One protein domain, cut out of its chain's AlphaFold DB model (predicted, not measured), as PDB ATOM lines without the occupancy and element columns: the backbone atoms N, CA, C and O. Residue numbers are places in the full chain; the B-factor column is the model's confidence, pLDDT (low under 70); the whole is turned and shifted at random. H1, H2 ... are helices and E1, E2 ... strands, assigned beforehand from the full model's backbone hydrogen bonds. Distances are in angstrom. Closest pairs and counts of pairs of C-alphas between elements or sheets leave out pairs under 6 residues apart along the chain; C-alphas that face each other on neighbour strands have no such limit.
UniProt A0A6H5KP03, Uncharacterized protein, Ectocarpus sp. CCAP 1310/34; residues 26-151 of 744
ATOM      1  N   PHE A  26     -31.649 -43.758  15.007       81.81
ATOM      2  CA  PHE A  26     -31.653 -42.604  15.900       81.81
ATOM      3  C   PHE A  26     -31.665 -41.318  15.083       81.81
ATOM      4  O   PHE A  26     -31.131 -41.265  13.971       81.81
ATOM      5  N   TYR A  27     -32.323 -40.296  15.619       87.44
ATOM      6  CA  TYR A  27     -32.547 -39.042  14.922       87.44
ATOM      7  C   TYR A  27     -31.478 -38.016  15.299       87.44
ATOM      8  O   TYR A  27     -31.347 -37.643  16.462       87.44
ATOM      9  N   VAL A  28     -30.716 -37.551  14.310       90.38
ATOM     10  CA  VAL A  28     -29.745 -36.464  14.490       90.38
ATOM     11  C   VAL A  28     -30.386 -35.159  14.032       90.38
ATOM     12  O   VAL A  28     -30.544 -34.923  12.833       90.38
ATOM     13  N   VAL A  29     -30.776 -34.319  14.987       93.06
ATOM     14  CA  VAL A  29     -31.507 -33.072  14.734       93.06
ATOM     15  C   VAL A  29     -30.529 -31.931  14.488       93.06
ATOM     16  O   VAL A  29     -29.571 -31.742  15.237       93.06
ATOM     17  N   PHE A  30     -30.759 -31.146  13.435       94.25
ATOM     18  CA  PHE A  30     -29.846 -30.074  13.023       94.25
ATOM     19  C   PHE A  30     -30.495 -28.692  12.869       94.25
ATOM     20  O   PHE A  30     -29.766 -27.719  12.667       94.25
ATOM     21  N   ASP A  31     -31.825 -28.591  12.900       94.50
ATOM     22  CA  ASP A  31     -32.566 -27.327  12.781       94.50
ATOM     23  C   ASP A  31     -33.997 -27.491  13.323       94.50
ATOM     24  O   ASP A  31     -34.461 -28.613  13.534       94.50
ATOM     25  N   VAL A  32     -34.695 -26.370  13.512       93.44
ATOM     26  CA  VAL A  32     -36.129 -26.308  13.826       93.44
ATOM     27  C   VAL A  32     -36.770 -25.218  12.976       93.44
ATOM     28  O   VAL A  32     -36.289 -24.090  12.931       93.44
ATOM     29  N   LEU A  33     -37.849 -25.556  12.272       91.69
ATOM     30  CA  LEU A  33     -38.514 -24.631  11.341       91.69
ATOM     31  C   LEU A  33     -39.834 -24.100  11.885       91.69
ATOM     32  O   LEU A  33     -40.307 -23.052  11.452       91.69
ATOM     33  N   TYR A  34     -40.415 -24.828  12.832       90.31
ATOM     34  CA  TYR A  34     -41.695 -24.510  13.428       90.31
ATOM     35  C   TYR A  34     -41.715 -24.974  14.882       90.31
ATOM     36  O   TYR A  34     -41.293 -26.095  15.173       90.31
ATOM     37  N   ALA A  35     -42.198 -24.124  15.781       84.81
ATOM     38  CA  ALA A  35     -42.429 -24.470  17.175       84.81
ATOM     39  C   ALA A  35     -43.606 -23.658  17.721       84.81
ATOM     40  O   ALA A  35     -43.544 -22.435  17.808       84.81
ATOM     41  N   GLU A  36     -44.668 -24.345  18.128       81.38
ATOM     42  CA  GLU A  36     -45.838 -23.745  18.766       81.38
ATOM     43  C   GLU A  36     -46.141 -24.510  20.057       81.38
ATOM     44  O   GLU A  36     -45.985 -25.729  20.118       81.38
ATOM     45  N   GLY A  37     -46.530 -23.788  21.109       68.38
ATOM     46  CA  GLY A  37     -46.949 -24.385  22.374       68.38
ATOM     47  C   GLY A  37     -48.416 -24.080  22.642       68.38
ATOM     48  O   GLY A  37     -48.787 -22.912  22.755       68.38
ATOM     49  N   SER A  38     -49.244 -25.110  22.802       55.12
ATOM     50  CA  SER A  38     -50.576 -24.978  23.396       55.12
ATOM     51  C   SER A  38     -50.384 -24.527  24.843       55.12
ATOM     52  O   SER A  38     -49.801 -25.261  25.632       55.12
ATOM     53  N   GLY A  39     -50.796 -23.297  25.172       52.12
ATOM     54  CA  GLY A  39     -50.541 -22.656  26.467       52.12
ATOM     55  C   GLY A  39     -50.725 -23.600  27.661       52.12
ATOM     56  O   GLY A  39     -51.850 -23.899  28.052       52.12
ATOM     57  N   GLY A  40     -49.605 -24.069  28.219       50.84
ATOM     58  CA  GLY A  40     -49.575 -25.035  29.313       50.84
ATOM     59  C   GLY A  40     -48.412 -26.025  29.216       50.84
ATOM     60  O   GLY A  40     -48.609 -27.154  28.784       50.84
ATOM     61  N   GLY A  41     -47.232 -25.620  29.699       46.00
ATOM     62  CA  GLY A  41     -46.216 -26.554  30.204       46.00
ATOM     63  C   GLY A  41     -45.006 -26.818  29.306       46.00
ATOM     64  O   GLY A  41     -44.861 -27.913  28.776       46.00
ATOM     65  N   LEU A  42     -44.082 -25.859  29.230       52.84
ATOM     66  CA  LEU A  42     -42.656 -26.208  29.272       52.84
ATOM     67  C   LEU A  42     -42.297 -26.481  30.744       52.84
ATOM     68  O   LEU A  42     -42.927 -25.898  31.628       52.84
ATOM     69  N   GLU A  43     -41.333 -27.362  31.023       53.47
ATOM     70  CA  GLU A  43     -40.994 -27.785  32.401       53.47
ATOM     71  C   GLU A  43     -40.646 -26.601  33.330       53.47
ATOM     72  O   GLU A  43     -40.926 -26.657  34.527       53.47
ATOM     73  N   ASP A  44     -40.170 -25.489  32.757       53.34
ATOM     74  CA  ASP A  44     -39.819 -24.245  33.460       53.34
ATOM     75  C   ASP A  44     -40.959 -23.203  33.542       53.34
ATOM     76  O   ASP A  44     -40.758 -22.082  34.008       53.34
ATOM     77  N   GLY A  45     -42.172 -23.528  33.081       53.34
ATOM     78  CA  GLY A  45     -43.347 -22.648  33.171       53.34
ATOM     79  C   GLY A  45     -43.400 -21.484  32.167       53.34
ATOM     80  O   GLY A  45     -44.362 -20.716  32.197       53.34
ATOM     81  N   GLY A  46     -42.415 -21.362  31.272       61.22
ATOM     82  CA  GLY A  46     -42.407 -20.380  30.183       61.22
ATOM     83  C   GLY A  46     -43.315 -20.761  29.007       61.22
ATOM     84  O   GLY A  46     -43.642 -21.928  28.790       61.22
ATOM     85  N   THR A  47     -43.724 -19.768  28.222       77.00
ATOM     86  CA  THR A  47     -44.441 -19.951  26.948       77.00
ATOM     87  C   THR A  47     -43.460 -20.086  25.777       77.00
ATOM     88  O   THR A  47     -42.359 -19.539  25.813       77.00
ATOM     89  N   MET A  48     -43.860 -20.760  24.690       81.50
ATOM     90  CA  MET A  48     -43.041 -20.840  23.465       81.50
ATOM     91  C   MET A  48     -42.667 -19.444  22.935       81.50
ATOM     92  O   MET A  48     -41.546 -19.201  22.498       81.50
ATOM     93  N   ASP A  49     -43.595 -18.498  23.061       79.44
ATOM     94  CA  ASP A  49     -43.391 -17.091  22.724       79.44
ATOM     95  C   ASP A  49     -42.272 -16.419  23.528       79.44
ATOM     96  O   ASP A  49     -41.600 -15.521  23.017       79.44
ATOM     97  N   GLU A  50     -42.090 -16.794  24.794       81.19
ATOM     98  CA  GLU A  50     -41.013 -16.272  25.638       81.19
ATOM     99  C   GLU A  50     -39.667 -16.858  25.229       81.19
ATOM    100  O   GLU A  50     -38.722 -16.091  25.055       81.19
ATOM    101  N   ILE A  51     -39.606 -18.166  24.958       84.50
ATOM    102  CA  ILE A  51     -38.392 -18.824  24.452       84.50
ATOM    103  C   ILE A  51     -37.927 -18.161  23.154       84.50
ATOM    104  O   ILE A  51     -36.764 -17.776  23.037       84.50
ATOM    105  N   VAL A  52     -38.832 -17.989  22.185       84.44
ATOM    106  CA  VAL A  52     -38.494 -17.356  20.903       84.44
ATOM    107  C   VAL A  52     -38.058 -15.906  21.118       84.44
ATOM    108  O   VAL A  52     -37.064 -15.468  20.541       84.44
ATOM    109  N   ARG A  53     -38.752 -15.153  21.980       82.75
ATOM    110  CA  ARG A  53     -38.408 -13.756  22.279       82.75
ATOM    111  C   ARG A  53     -37.025 -13.624  22.907       82.75
ATOM    112  O   ARG A  53     -36.285 -12.712  22.542       82.75
ATOM    113  N   ASP A  54     -36.682 -14.492  23.847       84.62
ATOM    114  CA  ASP A  54     -35.388 -14.444  24.519       84.62
ATOM    115  C   ASP A  54     -34.259 -14.915  23.599       84.62
ATOM    116  O   ASP A  54     -33.203 -14.280  23.564       84.62
ATOM    117  N   ALA A  55     -34.513 -15.915  22.748       86.50
ATOM    118  CA  ALA A  55     -33.589 -16.306  21.687       86.50
ATOM    119  C   ALA A  55     -33.310 -15.140  20.716       86.50
ATOM    120  O   ALA A  55     -32.150 -14.842  20.435       86.50
ATOM    121  N   VAL A  56     -34.344 -14.413  20.272       84.50
ATOM    122  CA  VAL A  56     -34.193 -13.237  19.393       84.50
ATOM    123  C   VAL A  56     -33.378 -12.123  20.056       84.50
ATOM    124  O   VAL A  56     -32.517 -11.542  19.405       84.50
ATOM    125  N   LYS A  57     -33.584 -11.843  21.353       83.12
ATOM    126  CA  LYS A  57     -32.790 -10.828  22.081       83.12
ATOM    127  C   LYS A  57     -31.298 -11.158  22.127       83.12
ATOM    128  O   LYS A  57     -30.486 -10.242  22.230       83.12
ATOM    129  N   SER A  58     -30.954 -12.444  22.129       80.12
ATOM    130  CA  SER A  58     -29.563 -12.901  22.177       80.12
ATOM    131  C   SER A  58     -28.867 -12.884  20.813       80.12
ATOM    132  O   SER A  58     -27.638 -12.927  20.764       80.12
ATOM    133  N   SER A  59     -29.627 -12.792  19.716       81.62
ATOM    134  CA  SER A  59     -29.068 -12.729  18.368       81.62
ATOM    135  C   SER A  59     -28.620 -11.316  18.011       81.62
ATOM    136  O   SER A  59     -29.266 -10.320  18.337       81.62
ATOM    137  N   ILE A  60     -27.503 -11.237  17.293       77.44
ATOM    138  CA  ILE A  60     -26.988  -9.993  16.709       77.44
ATOM    139  C   ILE A  60     -27.512  -9.757  15.285       77.44
ATOM    140  O   ILE A  60     -27.284  -8.688  14.717       77.44
ATOM    141  N   ALA A  61     -28.184 -10.748  14.695       73.56
ATOM    142  CA  ALA A  61     -28.725 -10.654  13.349       73.56
ATOM    143  C   ALA A  61     -30.073  -9.914  13.339       73.56
ATOM    144  O   ALA A  61     -30.881 -10.068  14.261       73.56
ATOM    145  N   PRO A  62     -30.352  -9.123  12.287       68.19
ATOM    146  CA  PRO A  62     -31.646  -8.479  12.137       68.19
ATOM    147  C   PRO A  62     -32.742  -9.542  12.026       68.19
ATOM    148  O   PRO A  62     -32.705 -10.410  11.156       68.19
ATOM    149  N   CYS A  63     -33.726  -9.461  12.919       68.44
ATOM    150  CA  CYS A  63     -34.900 -10.320  12.899       68.44
ATOM    151  C   CYS A  63     -36.108  -9.530  12.373       68.44
ATOM    152  O   CYS A  63     -36.267  -8.360  12.741       68.44
ATOM    153  N   PRO A  64     -36.966 -10.140  11.538       66.50
ATOM    154  CA  PRO A  64     -38.189  -9.495  11.077       66.50
ATOM    155  C   PRO A  64     -39.108  -9.119  12.256       66.50
ATOM    156  O   PRO A  64     -39.109  -9.803  13.289       66.50
ATOM    157  N   PRO A  65     -39.904  -8.041  12.130       62.75
ATOM    158  CA  PRO A  65     -40.890  -7.664  13.132       62.75
ATOM    159  C   PRO A  65     -41.852  -8.815  13.421       62.75
ATOM    160  O   PRO A  65     -42.306  -9.512  12.517       62.75
ATOM    161  N   ARG A  66     -42.249  -8.970  14.688       56.69
ATOM    162  CA  ARG A  66     -43.180 -10.033  15.104       56.69
ATOM    163  C   ARG A  66     -44.519  -9.991  14.353       56.69
ATOM    164  O   ARG A  66     -45.146 -11.023  14.183       56.69
ATOM    165  N   SER A  67     -44.952  -8.811  13.911       55.28
ATOM    166  CA  SER A  67     -46.162  -8.624  13.102       55.28
ATOM    167  C   SER A  67     -46.069  -9.220  11.695       55.28
ATOM    168  O   SER A  67     -47.098  -9.405  11.059       55.28
ATOM    169  N   GLU A  68     -44.858  -9.486  11.206       50.56
ATOM    170  CA  GLU A  68     -44.584  -9.963   9.845       50.56
ATOM    171  C   GLU A  68     -44.267 -11.465   9.800       50.56
ATOM    172  O   GLU A  68     -44.135 -12.035   8.720       50.56
ATOM    173  N   VAL A  69     -44.167 -12.124  10.960       56.34
ATOM    174  CA  VAL A  69     -43.875 -13.557  11.063       56.34
ATOM    175  C   VAL A  69     -45.083 -14.282  11.640       56.34
ATOM    176  O   VAL A  69     -45.570 -13.949  12.720       56.34
ATOM    177  N   GLN A  70     -45.555 -15.300  10.923       64.88
ATOM    178  CA  GLN A  70     -46.625 -16.175  11.395       64.88
ATOM    179  C   GLN A  70     -46.249 -16.819  12.737       64.88
ATOM    180  O   GLN A  70     -45.119 -17.275  12.922       64.88
ATOM    181  N   ALA A  71     -47.208 -16.898  13.663       69.31
ATOM    182  CA  ALA A  71     -47.006 -17.546  14.955       69.31
ATOM    183  C   ALA A  71     -46.462 -18.978  14.790       69.31
ATOM    184  O   ALA A  71     -46.922 -19.748  13.945       69.31
ATOM    185  N   GLY A  72     -45.437 -19.292  15.579       75.56
ATOM    186  CA  GLY A  72     -44.735 -20.572  15.561       75.56
ATOM    187  C   GLY A  72     -43.803 -20.809  14.370       75.56
ATOM    188  O   GLY A  72     -42.980 -21.715  14.436       75.56
ATOM    189  N   ASN A  73     -43.858 -19.999  13.309       82.56
ATOM    190  CA  ASN A  73     -42.958 -20.129  12.167       82.56
ATOM    191  C   ASN A  73     -41.586 -19.510  12.478       82.56
ATOM    192  O   ASN A  73     -41.483 -18.332  12.819       82.56
ATOM    193  N   LEU A  74     -40.527 -20.306  12.335       85.06
ATOM    194  CA  LEU A  74     -39.155 -19.904  12.640       85.06
ATOM    195  C   LEU A  74     -38.280 -19.765  11.386       85.06
ATOM    196  O   LEU A  74     -37.125 -19.377  11.516       85.06
ATOM    197  N   THR A  75     -38.772 -20.058  10.176       84.38
ATOM    198  CA  THR A  75     -37.939 -20.076   8.952       84.38
ATOM    199  C   THR A  75     -37.343 -18.708   8.621       84.38
ATOM    200  O   THR A  75     -36.190 -18.617   8.193       84.38
ATOM    201  N   ALA A  76     -38.106 -17.647   8.893       78.00
ATOM    202  CA  ALA A  76     -37.696 -16.258   8.742       78.00
ATOM    203  C   ALA A  76     -36.775 -15.770   9.873       78.00
ATOM    204  O   ALA A  76     -36.325 -14.628   9.837       78.00
ATOM    205  N   LEU A  77     -36.454 -16.604  10.865       82.88
ATOM    206  CA  LEU A  77     -35.491 -16.273  11.912       82.88
ATOM    207  C   LEU A  77     -34.094 -16.800  11.551       82.88
ATOM    208  O   LEU A  77     -33.986 -17.849  10.910       82.88
ATOM    209  N   PRO A  78     -33.021 -16.106  11.955       86.00
ATOM    210  CA  PRO A  78     -31.641 -16.563  11.782       86.00
ATOM    211  C   PRO A  78     -31.343 -17.925  12.441       86.00
ATOM    212  O   PRO A  78     -32.015 -18.344  13.386       86.00
ATOM    213  N   LEU A  79     -30.342 -18.654  11.933       91.38
ATOM    214  CA  LEU A  79     -30.002 -20.008  12.397       91.38
ATOM    215  C   LEU A  79     -29.571 -20.055  13.872       91.38
ATOM    216  O   LEU A  79     -29.876 -21.034  14.548       91.38
ATOM    217  N   ASP A  80     -28.879 -19.042  14.386       90.81
ATOM    218  CA  ASP A  80     -28.533 -18.931  15.812       90.81
ATOM    219  C   ASP A  80     -29.784 -18.895  16.713       90.81
ATOM    220  O   ASP A  80     -29.858 -19.632  17.703       90.81
ATOM    221  N   VAL A  81     -30.811 -18.134  16.323       88.69
ATOM    222  CA  VAL A  81     -32.116 -18.091  16.995       88.69
ATOM    223  C   VAL A  81     -32.785 -19.461  16.933       88.69
ATOM    224  O   VAL A  81     -33.166 -20.001  17.971       88.69
ATOM    225  N   ARG A  82     -32.877 -20.069  15.741       92.56
ATOM    226  CA  ARG A  82     -33.501 -21.395  15.572       92.56
ATOM    227  C   ARG A  82     -32.778 -22.469  16.386       92.56
ATOM    228  O   ARG A  82     -33.428 -23.249  17.073       92.56
ATOM    229  N   ARG A  83     -31.439 -22.484  16.400       93.44
ATOM    230  CA  ARG A  83     -30.642 -23.409  17.229       93.44
ATOM    231  C   ARG A  83     -30.908 -23.215  18.718       93.44
ATOM    232  O   ARG A  83     -30.992 -24.206  19.437       93.44
ATOM    233  N   THR A  84     -31.047 -21.971  19.171       91.88
ATOM    234  CA  THR A  84     -31.368 -21.666  20.571       91.88
ATOM    235  C   THR A  84     -32.745 -22.211  20.935       91.88
ATOM    236  O   THR A  84     -32.860 -22.957  21.900       91.88
ATOM    237  N   VAL A  85     -33.765 -21.945  20.112       91.31
ATOM    238  CA  VAL A  85     -35.119 -22.491  20.311       91.31
ATOM    239  C   VAL A  85     -35.106 -24.021  20.310       91.31
ATOM    240  O   VAL A  85     -35.652 -24.629  21.225       91.31
ATOM    241  N   LEU A  86     -34.434 -24.651  19.340       92.50
ATOM    242  CA  LEU A  86     -34.308 -26.109  19.243       92.50
ATOM    243  C   LEU A  86     -33.747 -26.719  20.535       92.50
ATOM    244  O   LEU A  86     -34.286 -27.703  21.033       92.50
ATOM    245  N   ARG A  87     -32.683 -26.128  21.093       91.62
ATOM    246  CA  ARG A  87     -32.052 -26.609  22.331       91.62
ATOM    247  C   ARG A  87     -32.924 -26.427  23.571       91.62
ATOM    248  O   ARG A  87     -32.737 -27.163  24.529       91.62
ATOM    249  N   SER A  88     -33.858 -25.482  23.549       89.00
ATOM    250  CA  SER A  88     -34.786 -25.247  24.658       89.00
ATOM    251  C   SER A  88     -36.005 -26.172  24.640       89.00
ATOM    252  O   SER A  88     -36.655 -26.329  25.666       89.00
ATOM    253  N   ILE A  89     -36.348 -26.761  23.486       87.62
ATOM    254  CA  ILE A  89     -37.572 -27.572  23.321       87.62
ATOM    255  C   ILE A  89     -37.285 -29.068  23.138       87.62
ATOM    256  O   ILE A  89     -38.206 -29.882  23.150       87.62
ATOM    257  N   VAL A  90     -36.018 -29.439  22.949       88.12
ATOM    258  CA  VAL A  90     -35.571 -30.818  22.756       88.12
ATOM    259  C   VAL A  90     -34.547 -31.178  23.824       88.12
ATOM    260  O   VAL A  90     -33.540 -30.496  23.984       88.12
ATOM    261  N   THR A  91     -34.773 -32.302  24.501       89.50
ATOM    262  CA  THR A  91     -33.782 -32.927  25.386       89.50
ATOM    263  C   THR A  91     -33.090 -34.063  24.640       89.50
ATOM    264  O   THR A  91     -33.764 -34.911  24.050       89.50
ATOM    265  N   GLU A  92     -31.755 -34.086  24.647       88.25
ATOM    266  CA  GLU A  92     -31.002 -35.184  24.039       88.25
ATOM    267  C   GLU A  92     -31.277 -36.503  24.762       88.25
ATOM    268  O   GLU A  92     -31.325 -36.584  25.989       88.25
ATOM    269  N   ASN A  93     -31.419 -37.555  23.971       85.44
ATOM    270  CA  ASN A  93     -31.494 -38.924  24.429       85.44
ATOM    271  C   ASN A  93     -30.450 -39.714  23.645       85.44
ATOM    272  O   ASN A  93     -30.594 -39.906  22.433       85.44
ATOM    273  N   GLU A  94     -29.385 -40.115  24.336       85.75
ATOM    274  CA  GLU A  94     -28.226 -40.768  23.735       85.75
ATOM    275  C   GLU A  94     -28.664 -41.944  22.852       85.75
ATOM    276  O   GLU A  94     -29.424 -42.829  23.251       85.75
ATOM    277  N   HIS A  95     -28.213 -41.911  21.602       79.88
ATOM    278  CA  HIS A  95     -28.519 -42.897  20.572       79.88
ATOM    279  C   HIS A  95     -30.019 -43.061  20.286       79.88
ATOM    280  O   HIS A  95     -30.461 -44.112  19.821       79.88
ATOM    281  N   ARG A  96     -30.833 -42.033  20.530       83.38
ATOM    282  CA  ARG A  96     -32.247 -41.965  20.123       83.38
ATOM    283  C   ARG A  96     -32.560 -40.647  19.440       83.38
ATOM    284  O   ARG A  96     -33.113 -40.648  18.342       83.38
ATOM    285  N   LEU A  97     -32.171 -39.552  20.074       87.94
ATOM    286  CA  LEU A  97     -32.316 -38.207  19.560       87.94
ATOM    287  C   LEU A  97     -31.125 -37.382  20.043       87.94
ATOM    288  O   LEU A  97     -31.001 -37.107  21.231       87.94
ATOM    289  N   GLU A  98     -30.256 -36.984  19.125       89.44
ATOM    290  CA  GLU A  98     -29.053 -36.204  19.430       89.44
ATOM    291  C   GLU A  98     -29.017 -34.946  18.564       89.44
ATOM    292  O   GLU A  98     -29.518 -34.942  17.434       89.44
ATOM    293  N   PHE A  99     -28.401 -33.873  19.051       92.56
ATOM    294  CA  PHE A  99     -28.104 -32.729  18.203       92.56
ATOM    295  C   PHE A  99     -26.922 -33.036  17.289       92.56
ATOM    296  O   PHE A  99     -25.957 -33.711  17.652       92.56
ATOM    297  N   VAL A 100     -26.949 -32.463  16.088       93.00
ATOM    298  CA  VAL A 100     -25.784 -32.493  15.209       93.00
ATOM    299  C   VAL A 100     -24.583 -31.840  15.905       93.00
ATOM    300  O   VAL A 100     -24.645 -30.701  16.393       93.00
ATOM    301  N   LYS A 101     -23.457 -32.557  15.930       89.25
ATOM    302  CA  LYS A 101     -22.184 -32.011  16.411       89.25
ATOM    303  C   LYS A 101     -21.789 -30.837  15.515       89.25
ATOM    304  O   LYS A 101     -21.721 -30.977  14.297       89.25
ATOM    305  N   SER A 102     -21.599 -29.671  16.120       90.31
ATOM    306  CA  SER A 102     -21.361 -28.407  15.418       90.31
ATOM    307  C   SER A 102     -20.385 -27.531  16.199       90.31
ATOM    308  O   SER A 102     -20.341 -27.593  17.426       90.31
ATOM    309  N   TRP A 103     -19.628 -26.709  15.473       88.50
ATOM    310  CA  TRP A 103     -18.645 -25.768  16.008       88.50
ATOM    311  C   TRP A 103     -18.834 -24.416  15.334       88.50
ATOM    312  O   TRP A 103     -19.199 -24.350  14.160       88.50
ATOM    313  N   GLU A 104     -18.596 -23.346  16.082       89.12
ATOM    314  CA  GLU A 104     -18.690 -21.985  15.570       89.12
ATOM    315  C   GLU A 104     -17.296 -21.494  15.213       89.12
ATOM    316  O   GLU A 104     -16.376 -21.554  16.027       89.12
ATOM    317  N   VAL A 105     -17.151 -21.032  13.974       84.25
ATOM    318  CA  VAL A 105     -15.901 -20.478  13.463       84.25
ATOM    319  C   VAL A 105     -16.110 -18.974  13.298       84.25
ATOM    320  O   VAL A 105     -16.954 -18.573  12.490       84.25
ATOM    321  N   PRO A 106     -15.404 -18.122  14.063       80.19
ATOM    322  CA  PRO A 106     -15.578 -16.678  13.983       80.19
ATOM    323  C   PRO A 106     -15.319 -16.150  12.569       80.19
ATOM    324  O   PRO A 106     -14.401 -16.602  11.885       80.19
ATOM    325  N   ALA A 107     -16.094 -15.147  12.142       69.06
ATOM    326  CA  ALA A 107     -15.907 -14.525  10.830       69.06
ATOM    327  C   ALA A 107     -14.501 -13.918  10.668       69.06
ATOM    328  O   ALA A 107     -13.944 -14.037   9.582       69.06
ATOM    329  N   GLY A 108     -13.972 -13.352  11.766       75.50
ATOM    330  CA  GLY A 108     -12.577 -12.980  12.039       75.50
ATOM    331  C   GLY A 108     -11.655 -12.721  10.845       75.50
ATOM    332  O   GLY A 108     -12.014 -12.052   9.881       75.50
ATOM    333  N   ASP A 109     -10.421 -13.202  10.965       81.19
ATOM    334  CA  ASP A 109      -9.447 -13.203   9.877       81.19
ATOM    335  C   ASP A 109      -9.710 -14.388   8.934       81.19
ATOM    336  O   ASP A 109      -9.941 -15.515   9.380       81.19
ATOM    337  N   GLU A 110      -9.667 -14.143   7.623       84.44
ATOM    338  CA  GLU A 110      -9.982 -15.156   6.610       84.44
ATOM    339  C   GLU A 110      -9.019 -16.349   6.660       84.44
ATOM    340  O   GLU A 110      -9.451 -17.492   6.484       84.44
ATOM    341  N   VAL A 111      -7.732 -16.100   6.930       83.94
ATOM    342  CA  VAL A 111      -6.700 -17.141   6.974       83.94
ATOM    343  C   VAL A 111      -6.924 -18.047   8.178       83.94
ATOM    344  O   VAL A 111      -6.913 -19.270   8.036       83.94
ATOM    345  N   GLU A 112      -7.186 -17.462   9.344       84.94
ATOM    346  CA  GLU A 112      -7.471 -18.222  10.561       84.94
ATOM    347  C   GLU A 112      -8.795 -18.996  10.458       84.94
ATOM    348  O   GLU A 112      -8.849 -20.175  10.802       84.94
ATOM    349  N   ARG A 113      -9.848 -18.390   9.892       84.69
ATOM    350  CA  ARG A 113     -11.124 -19.076   9.632       84.69
ATOM    351  C   ARG A 113     -10.943 -20.271   8.700       84.69
ATOM    352  O   ARG A 113     -11.471 -21.348   8.972       84.69
ATOM    353  N   LYS A 114     -10.193 -20.097   7.605       84.56
ATOM    354  CA  LYS A 114      -9.880 -21.189   6.676       84.56
ATOM    355  C   LYS A 114      -9.129 -22.309   7.391       84.56
ATOM    356  O   LYS A 114      -9.496 -23.468   7.243       84.56
ATOM    357  N   LYS A 115      -8.115 -21.965   8.185       84.44
ATOM    358  CA  LYS A 115      -7.330 -22.933   8.953       84.44
ATOM    359  C   LYS A 115      -8.204 -23.747   9.912       84.44
ATOM    360  O   LYS A 115      -8.101 -24.966   9.917       84.44
ATOM    361  N   GLN A 116      -9.105 -23.105  10.657       86.88
ATOM    362  CA  GLN A 116     -10.016 -23.800  11.578       86.88
ATOM    363  C   GLN A 116     -10.999 -24.726  10.849       86.88
ATOM    364  O   GLN A 116     -11.275 -25.830  11.321       86.88
ATOM    365  N   LEU A 117     -11.510 -24.304   9.685       87.50
ATOM    366  CA  LEU A 117     -12.353 -25.150   8.838       87.50
ATOM    367  C   LEU A 117     -11.582 -26.358   8.295       87.50
ATOM    368  O   LEU A 117     -12.109 -27.467   8.347       87.50
ATOM    369  N   ASP A 118     -10.354 -26.155   7.814       82.88
ATOM    370  CA  ASP A 118      -9.487 -27.227   7.316       82.88
ATOM    371  C   ASP A 118      -9.163 -28.231   8.437       82.88
ATOM    372  O   ASP A 118      -9.329 -29.432   8.245       82.88
ATOM    373  N   GLU A 119      -8.797 -27.763   9.634       85.19
ATOM    374  CA  GLU A 119      -8.519 -28.621  10.797       85.19
ATOM    375  C   GLU A 119      -9.758 -29.428  11.226       85.19
ATOM    376  O   GLU A 119      -9.671 -30.638  11.456       85.19
ATOM    377  N   CYS A 120     -10.937 -28.793  11.277       84.75
ATOM    378  CA  CYS A 120     -12.197 -29.492  11.551       84.75
ATOM    379  C   CYS A 120     -12.507 -30.528  10.469       84.75
ATOM    380  O   CYS A 120     -12.964 -31.633  10.766       84.75
ATOM    381  N   PHE A 121     -12.278 -30.177   9.206       83.56
ATOM    382  CA  PHE A 121     -12.545 -31.050   8.078       83.56
ATOM    383  C   PHE A 121     -11.625 -32.273   8.099       83.56
ATOM    384  O   PHE A 121     -12.111 -33.399   8.004       83.56
ATOM    385  N   GLU A 122     -10.324 -32.076   8.320       76.69
ATOM    386  CA  GLU A 122      -9.350 -33.156   8.478       76.69
ATOM    387  C   GLU A 122      -9.728 -34.071   9.653       76.69
ATOM    388  O   GLU A 122      -9.810 -35.293   9.506       76.69
ATOM    389  N   GLN A 123     -10.072 -33.501  10.809       79.62
ATOM    390  CA  GLN A 123     -10.440 -34.290  11.980       79.62
ATOM    391  C   GLN A 123     -11.719 -35.111  11.776       79.62
ATOM    392  O   GLN A 123     -11.771 -36.290  12.132       79.62
ATOM    393  N   ARG A 124     -12.774 -34.505  11.228       80.94
ATOM    394  CA  ARG A 124     -14.090 -35.146  11.110       80.94
ATOM    395  C   ARG A 124     -14.175 -36.046   9.881       80.94
ATOM    396  O   ARG A 124     -14.502 -37.226  10.006       80.94
ATOM    397  N   ALA A 125     -13.855 -35.512   8.708       70.69
ATOM    398  CA  ALA A 125     -14.026 -36.225   7.449       70.69
ATOM    399  C   ALA A 125     -12.938 -37.288   7.238       70.69
ATOM    400  O   ALA A 125     -13.237 -38.388   6.780       70.69
ATOM    401  N   ILE A 126     -11.685 -36.999   7.617       66.44
ATOM    402  CA  ILE A 126     -10.562 -37.922   7.389       66.44
ATOM    403  C   ILE A 126     -10.371 -38.850   8.590       66.44
ATOM    404  O   ILE A 126     -10.474 -40.067   8.440       66.44
ATOM    405  N   HIS A 127     -10.121 -38.310   9.789       67.69
ATOM    406  CA  HIS A 127      -9.754 -39.146  10.942       67.69
ATOM    407  C   HIS A 127     -10.933 -39.922  11.539       67.69
ATOM    408  O   HIS A 127     -10.770 -41.082  11.917       67.69
ATOM    409  N   LEU A 128     -12.120 -39.311  11.617       69.81
ATOM    410  CA  LEU A 128     -13.337 -39.982  12.096       69.81
ATOM    411  C   LEU A 128     -14.152 -40.637  10.974       69.81
ATOM    412  O   LEU A 128     -15.155 -41.297  11.252       69.81
ATOM    413  N   ASN A 129     -13.688 -40.510   9.726       65.81
ATOM    414  CA  ASN A 129     -14.291 -41.112   8.542       65.81
ATOM    415  C   ASN A 129     -15.777 -40.731   8.372       65.81
ATOM    416  O   ASN A 129     -16.616 -41.571   8.032       65.81
ATOM    417  N   GLU A 130     -16.107 -39.471   8.659       76.44
ATOM    418  CA  GLU A 130     -17.415 -38.878   8.375       76.44
ATOM    419  C   GLU A 130     -17.500 -38.410   6.913       76.44
ATOM    420  O   GLU A 130     -16.492 -38.270   6.226       76.44
ATOM    421  N   GLU A 131     -18.712 -38.170   6.405       77.19
ATOM    422  CA  GLU A 131     -18.916 -37.785   4.997       77.19
ATOM    423  C   GLU A 131     -18.309 -36.418   4.642       77.19
ATOM    424  O   GLU A 131     -17.925 -36.184   3.496       77.19
ATOM    425  N   GLY A 132     -18.229 -35.507   5.609       84.88
ATOM    426  CA  GLY A 132     -17.758 -34.150   5.390       84.88
ATOM    427  C   GLY A 132     -18.328 -33.168   6.406       84.88
ATOM    428  O   GLY A 132     -18.844 -33.563   7.451       84.88
ATOM    429  N   LEU A 133     -18.259 -31.882   6.071       89.44
ATOM    430  CA  LEU A 133     -18.838 -30.794   6.856       89.44
ATOM    431  C   LEU A 133     -19.945 -30.087   6.074       89.44
ATOM    432  O   LEU A 133     -19.889 -29.963   4.849       89.44
ATOM    433  N   VAL A 134     -20.927 -29.563   6.803       92.06
ATOM    434  CA  VAL A 134     -21.881 -28.579   6.283       92.06
ATOM    435  C   VAL A 134     -21.601 -27.255   6.979       92.06
ATOM    436  O   VAL A 134     -21.757 -27.149   8.194       92.06
ATOM    437  N   VAL A 135     -21.195 -26.254   6.208       90.06
ATOM    438  CA  VAL A 135     -20.955 -24.893   6.684       90.06
ATOM    439  C   VAL A 135     -22.219 -24.076   6.443       90.06
ATOM    440  O   VAL A 135     -22.729 -24.012   5.320       90.06
ATOM    441  N   LYS A 136     -22.734 -23.475   7.514       90.69
ATOM    442  CA  LYS A 136     -23.942 -22.650   7.506       90.69
ATOM    443  C   LYS A 136     -23.627 -21.293   8.116       90.69
ATOM    444  O   LYS A 136     -22.924 -21.228   9.121       90.69
ATOM    445  N   ASP A 137     -24.181 -20.240   7.533       86.81
ATOM    446  CA  ASP A 137     -24.183 -18.923   8.160       86.81
ATOM    447  C   ASP A 137     -25.137 -18.932   9.364       86.81
ATOM    448  O   ASP A 137     -26.316 -19.272   9.227       86.81
ATOM    449  N   LEU A 138     -24.627 -18.570  10.544       89.25
ATOM    450  CA  LEU A 138     -25.423 -18.448  11.768       89.25
ATOM    451  C   LEU A 138     -26.488 -17.356  11.648       89.25
ATOM    452  O   LEU A 138     -27.552 -17.476  12.247       89.25
ATOM    453  N   HIS A 139     -26.231 -16.333  10.838       85.31
ATOM    454  CA  HIS A 139     -27.160 -15.232  10.607       85.31
ATOM    455  C   HIS A 139     -28.089 -15.490   9.411       85.31
ATOM    456  O   HIS A 139     -28.934 -14.660   9.084       85.31
ATOM    457  N   GLY A 140     -27.964 -16.658   8.771       80.94
ATOM    458  CA  GLY A 140     -28.771 -17.055   7.628       80.94
ATOM    459  C   GLY A 140     -30.177 -17.526   8.013       80.94
ATOM    460  O   GLY A 140     -30.374 -18.364   8.902       80.94
ATOM    461  N   HIS A 141     -31.167 -17.039   7.270       82.12
ATOM    462  CA  HIS A 141     -32.539 -17.541   7.313       82.12
ATOM    463  C   HIS A 141     -32.646 -18.921   6.653       82.12
ATOM    464  O   HIS A 141     -31.789 -19.323   5.858       82.12
ATOM    465  N   TYR A 142     -33.705 -19.662   6.973       80.56
ATOM    466  CA  TYR A 142     -33.972 -20.927   6.301       80.56
ATOM    467  C   TYR A 142     -34.662 -20.664   4.962       80.56
ATOM    468  O   TYR A 142     -35.840 -20.318   4.920       80.56
ATOM    469  N   MET A 143     -33.931 -20.843   3.860       72.25
ATOM    470  CA  MET A 143     -34.443 -20.617   2.509       72.25
ATOM    471  C   MET A 143     -34.404 -21.900   1.680       72.25
ATOM    472  O   MET A 143     -33.340 -22.479   1.446       72.25
ATOM    473  N   VAL A 144     -35.569 -22.321   1.192       73.19
ATOM    474  CA  VAL A 144     -35.704 -23.483   0.309       73.19
ATOM    475  C   VAL A 144     -35.174 -23.130  -1.086       73.19
ATOM    476  O   VAL A 144     -35.316 -21.999  -1.541       73.19
ATOM    477  N   ASN A 145     -34.540 -24.092  -1.765       57.03
ATOM    478  CA  ASN A 145     -34.010 -23.950  -3.131       57.03
ATOM    479  C   ASN A 145     -32.929 -22.868  -3.320       57.03
ATOM    480  O   ASN A 145     -32.706 -22.399  -4.435       57.03
ATOM    481  N   THR A 146     -32.203 -22.510  -2.257       50.38
ATOM    482  CA  THR A 146     -31.070 -21.574  -2.337       50.38
ATOM    483  C   THR A 146     -29.744 -22.267  -2.000       50.38
ATOM    484  O   THR A 146     -29.699 -23.116  -1.108       50.38
ATOM    485  N   PRO A 147     -28.628 -21.924  -2.672       54.44
ATOM    486  CA  PRO A 147     -27.323 -22.531  -2.413       54.44
ATOM    487  C   PRO A 147     -26.599 -21.876  -1.218       54.44
ATOM    488  O   PRO A 147     -25.398 -21.629  -1.285       54.44
ATOM    489  N   LEU A 148     -27.311 -21.550  -0.133       72.00
ATOM    490  CA  LEU A 148     -26.721 -20.862   1.025       72.00
ATOM    491  C   LEU A 148     -25.812 -21.752   1.880       72.00
ATOM    492  O   LEU A 148     -24.932 -21.251   2.576       72.00
ATOM    493  N   TRP A 149     -26.049 -23.065   1.888       87.06
ATOM    494  CA  TRP A 149     -25.274 -24.003   2.697       87.06
ATOM    495  C   TRP A 149     -24.182 -24.651   1.867       87.06
ATOM    496  O   TRP A 149     -24.429 -25.189   0.784       87.06
ATOM    497  N   ILE A 150     -22.968 -24.646   2.407       86.12
ATOM    498  CA  ILE A 150     -21.794 -25.166   1.718       86.12
ATOM    499  C   ILE A 150     -21.497 -26.558   2.261       86.12
ATOM    500  O   ILE A 150     -21.314 -26.749   3.460       86.12
ATOM    501  N   LYS A 151     -21.426 -27.543   1.367       87.19
ATOM    502  CA  LYS A 151     -20.971 -28.898   1.689       87.19
ATOM    503  C   LYS A 151     -19.487 -29.029   1.355       87.19
ATOM    504  O   LYS A 151     -19.098 -28.854   0.204       87.19
TER     505      LYS A 151
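This is residues 26 to 151 of the 744 residues of an uncharacterized protein of Ectocarpus sp. CCAP 1310/34 (UniProt A0A6H5KP03). With little regular structure, the helical hairpin H1 and H2 and the small parallel sheet E1 E2 make one part, helix H3 and strand E3 another. Of 126 printed residues, 49 are in named elements, mostly helix: E1 H1 H2 E2 H3 E3. The whole is only just compact, close to loose, with radius of gyration of the C-alphas 16.4 A and spans 47 by 34 by 27 A.

Start at E1, residues 27 to 29: N 29 is 2.8 A from O 98 of E2, residues 97 to 99, within hydrogen-bond range. H1, residues 48 to 58, touches H2, residues 79 to 89; the closest C-alphas, of Ala 55 and Val 81, are 5.2 A apart. H3, residues 110 to 127, touches no helix. Every O i to N i+4 pair in H1 and H2, and 13 of 14 in H3, is within range.

Find C-alpha 27 at (-32.547, -39.042, 14.922), where E1 begins. H3 runs 24.4 A from C-alpha 110 at (-9.982, -15.156, 6.610); E3 is residues 133 to 135.

The printed part has no cut; links E1 to H1 and H1 to H2 are long; 28 residues have pLDDT under 70.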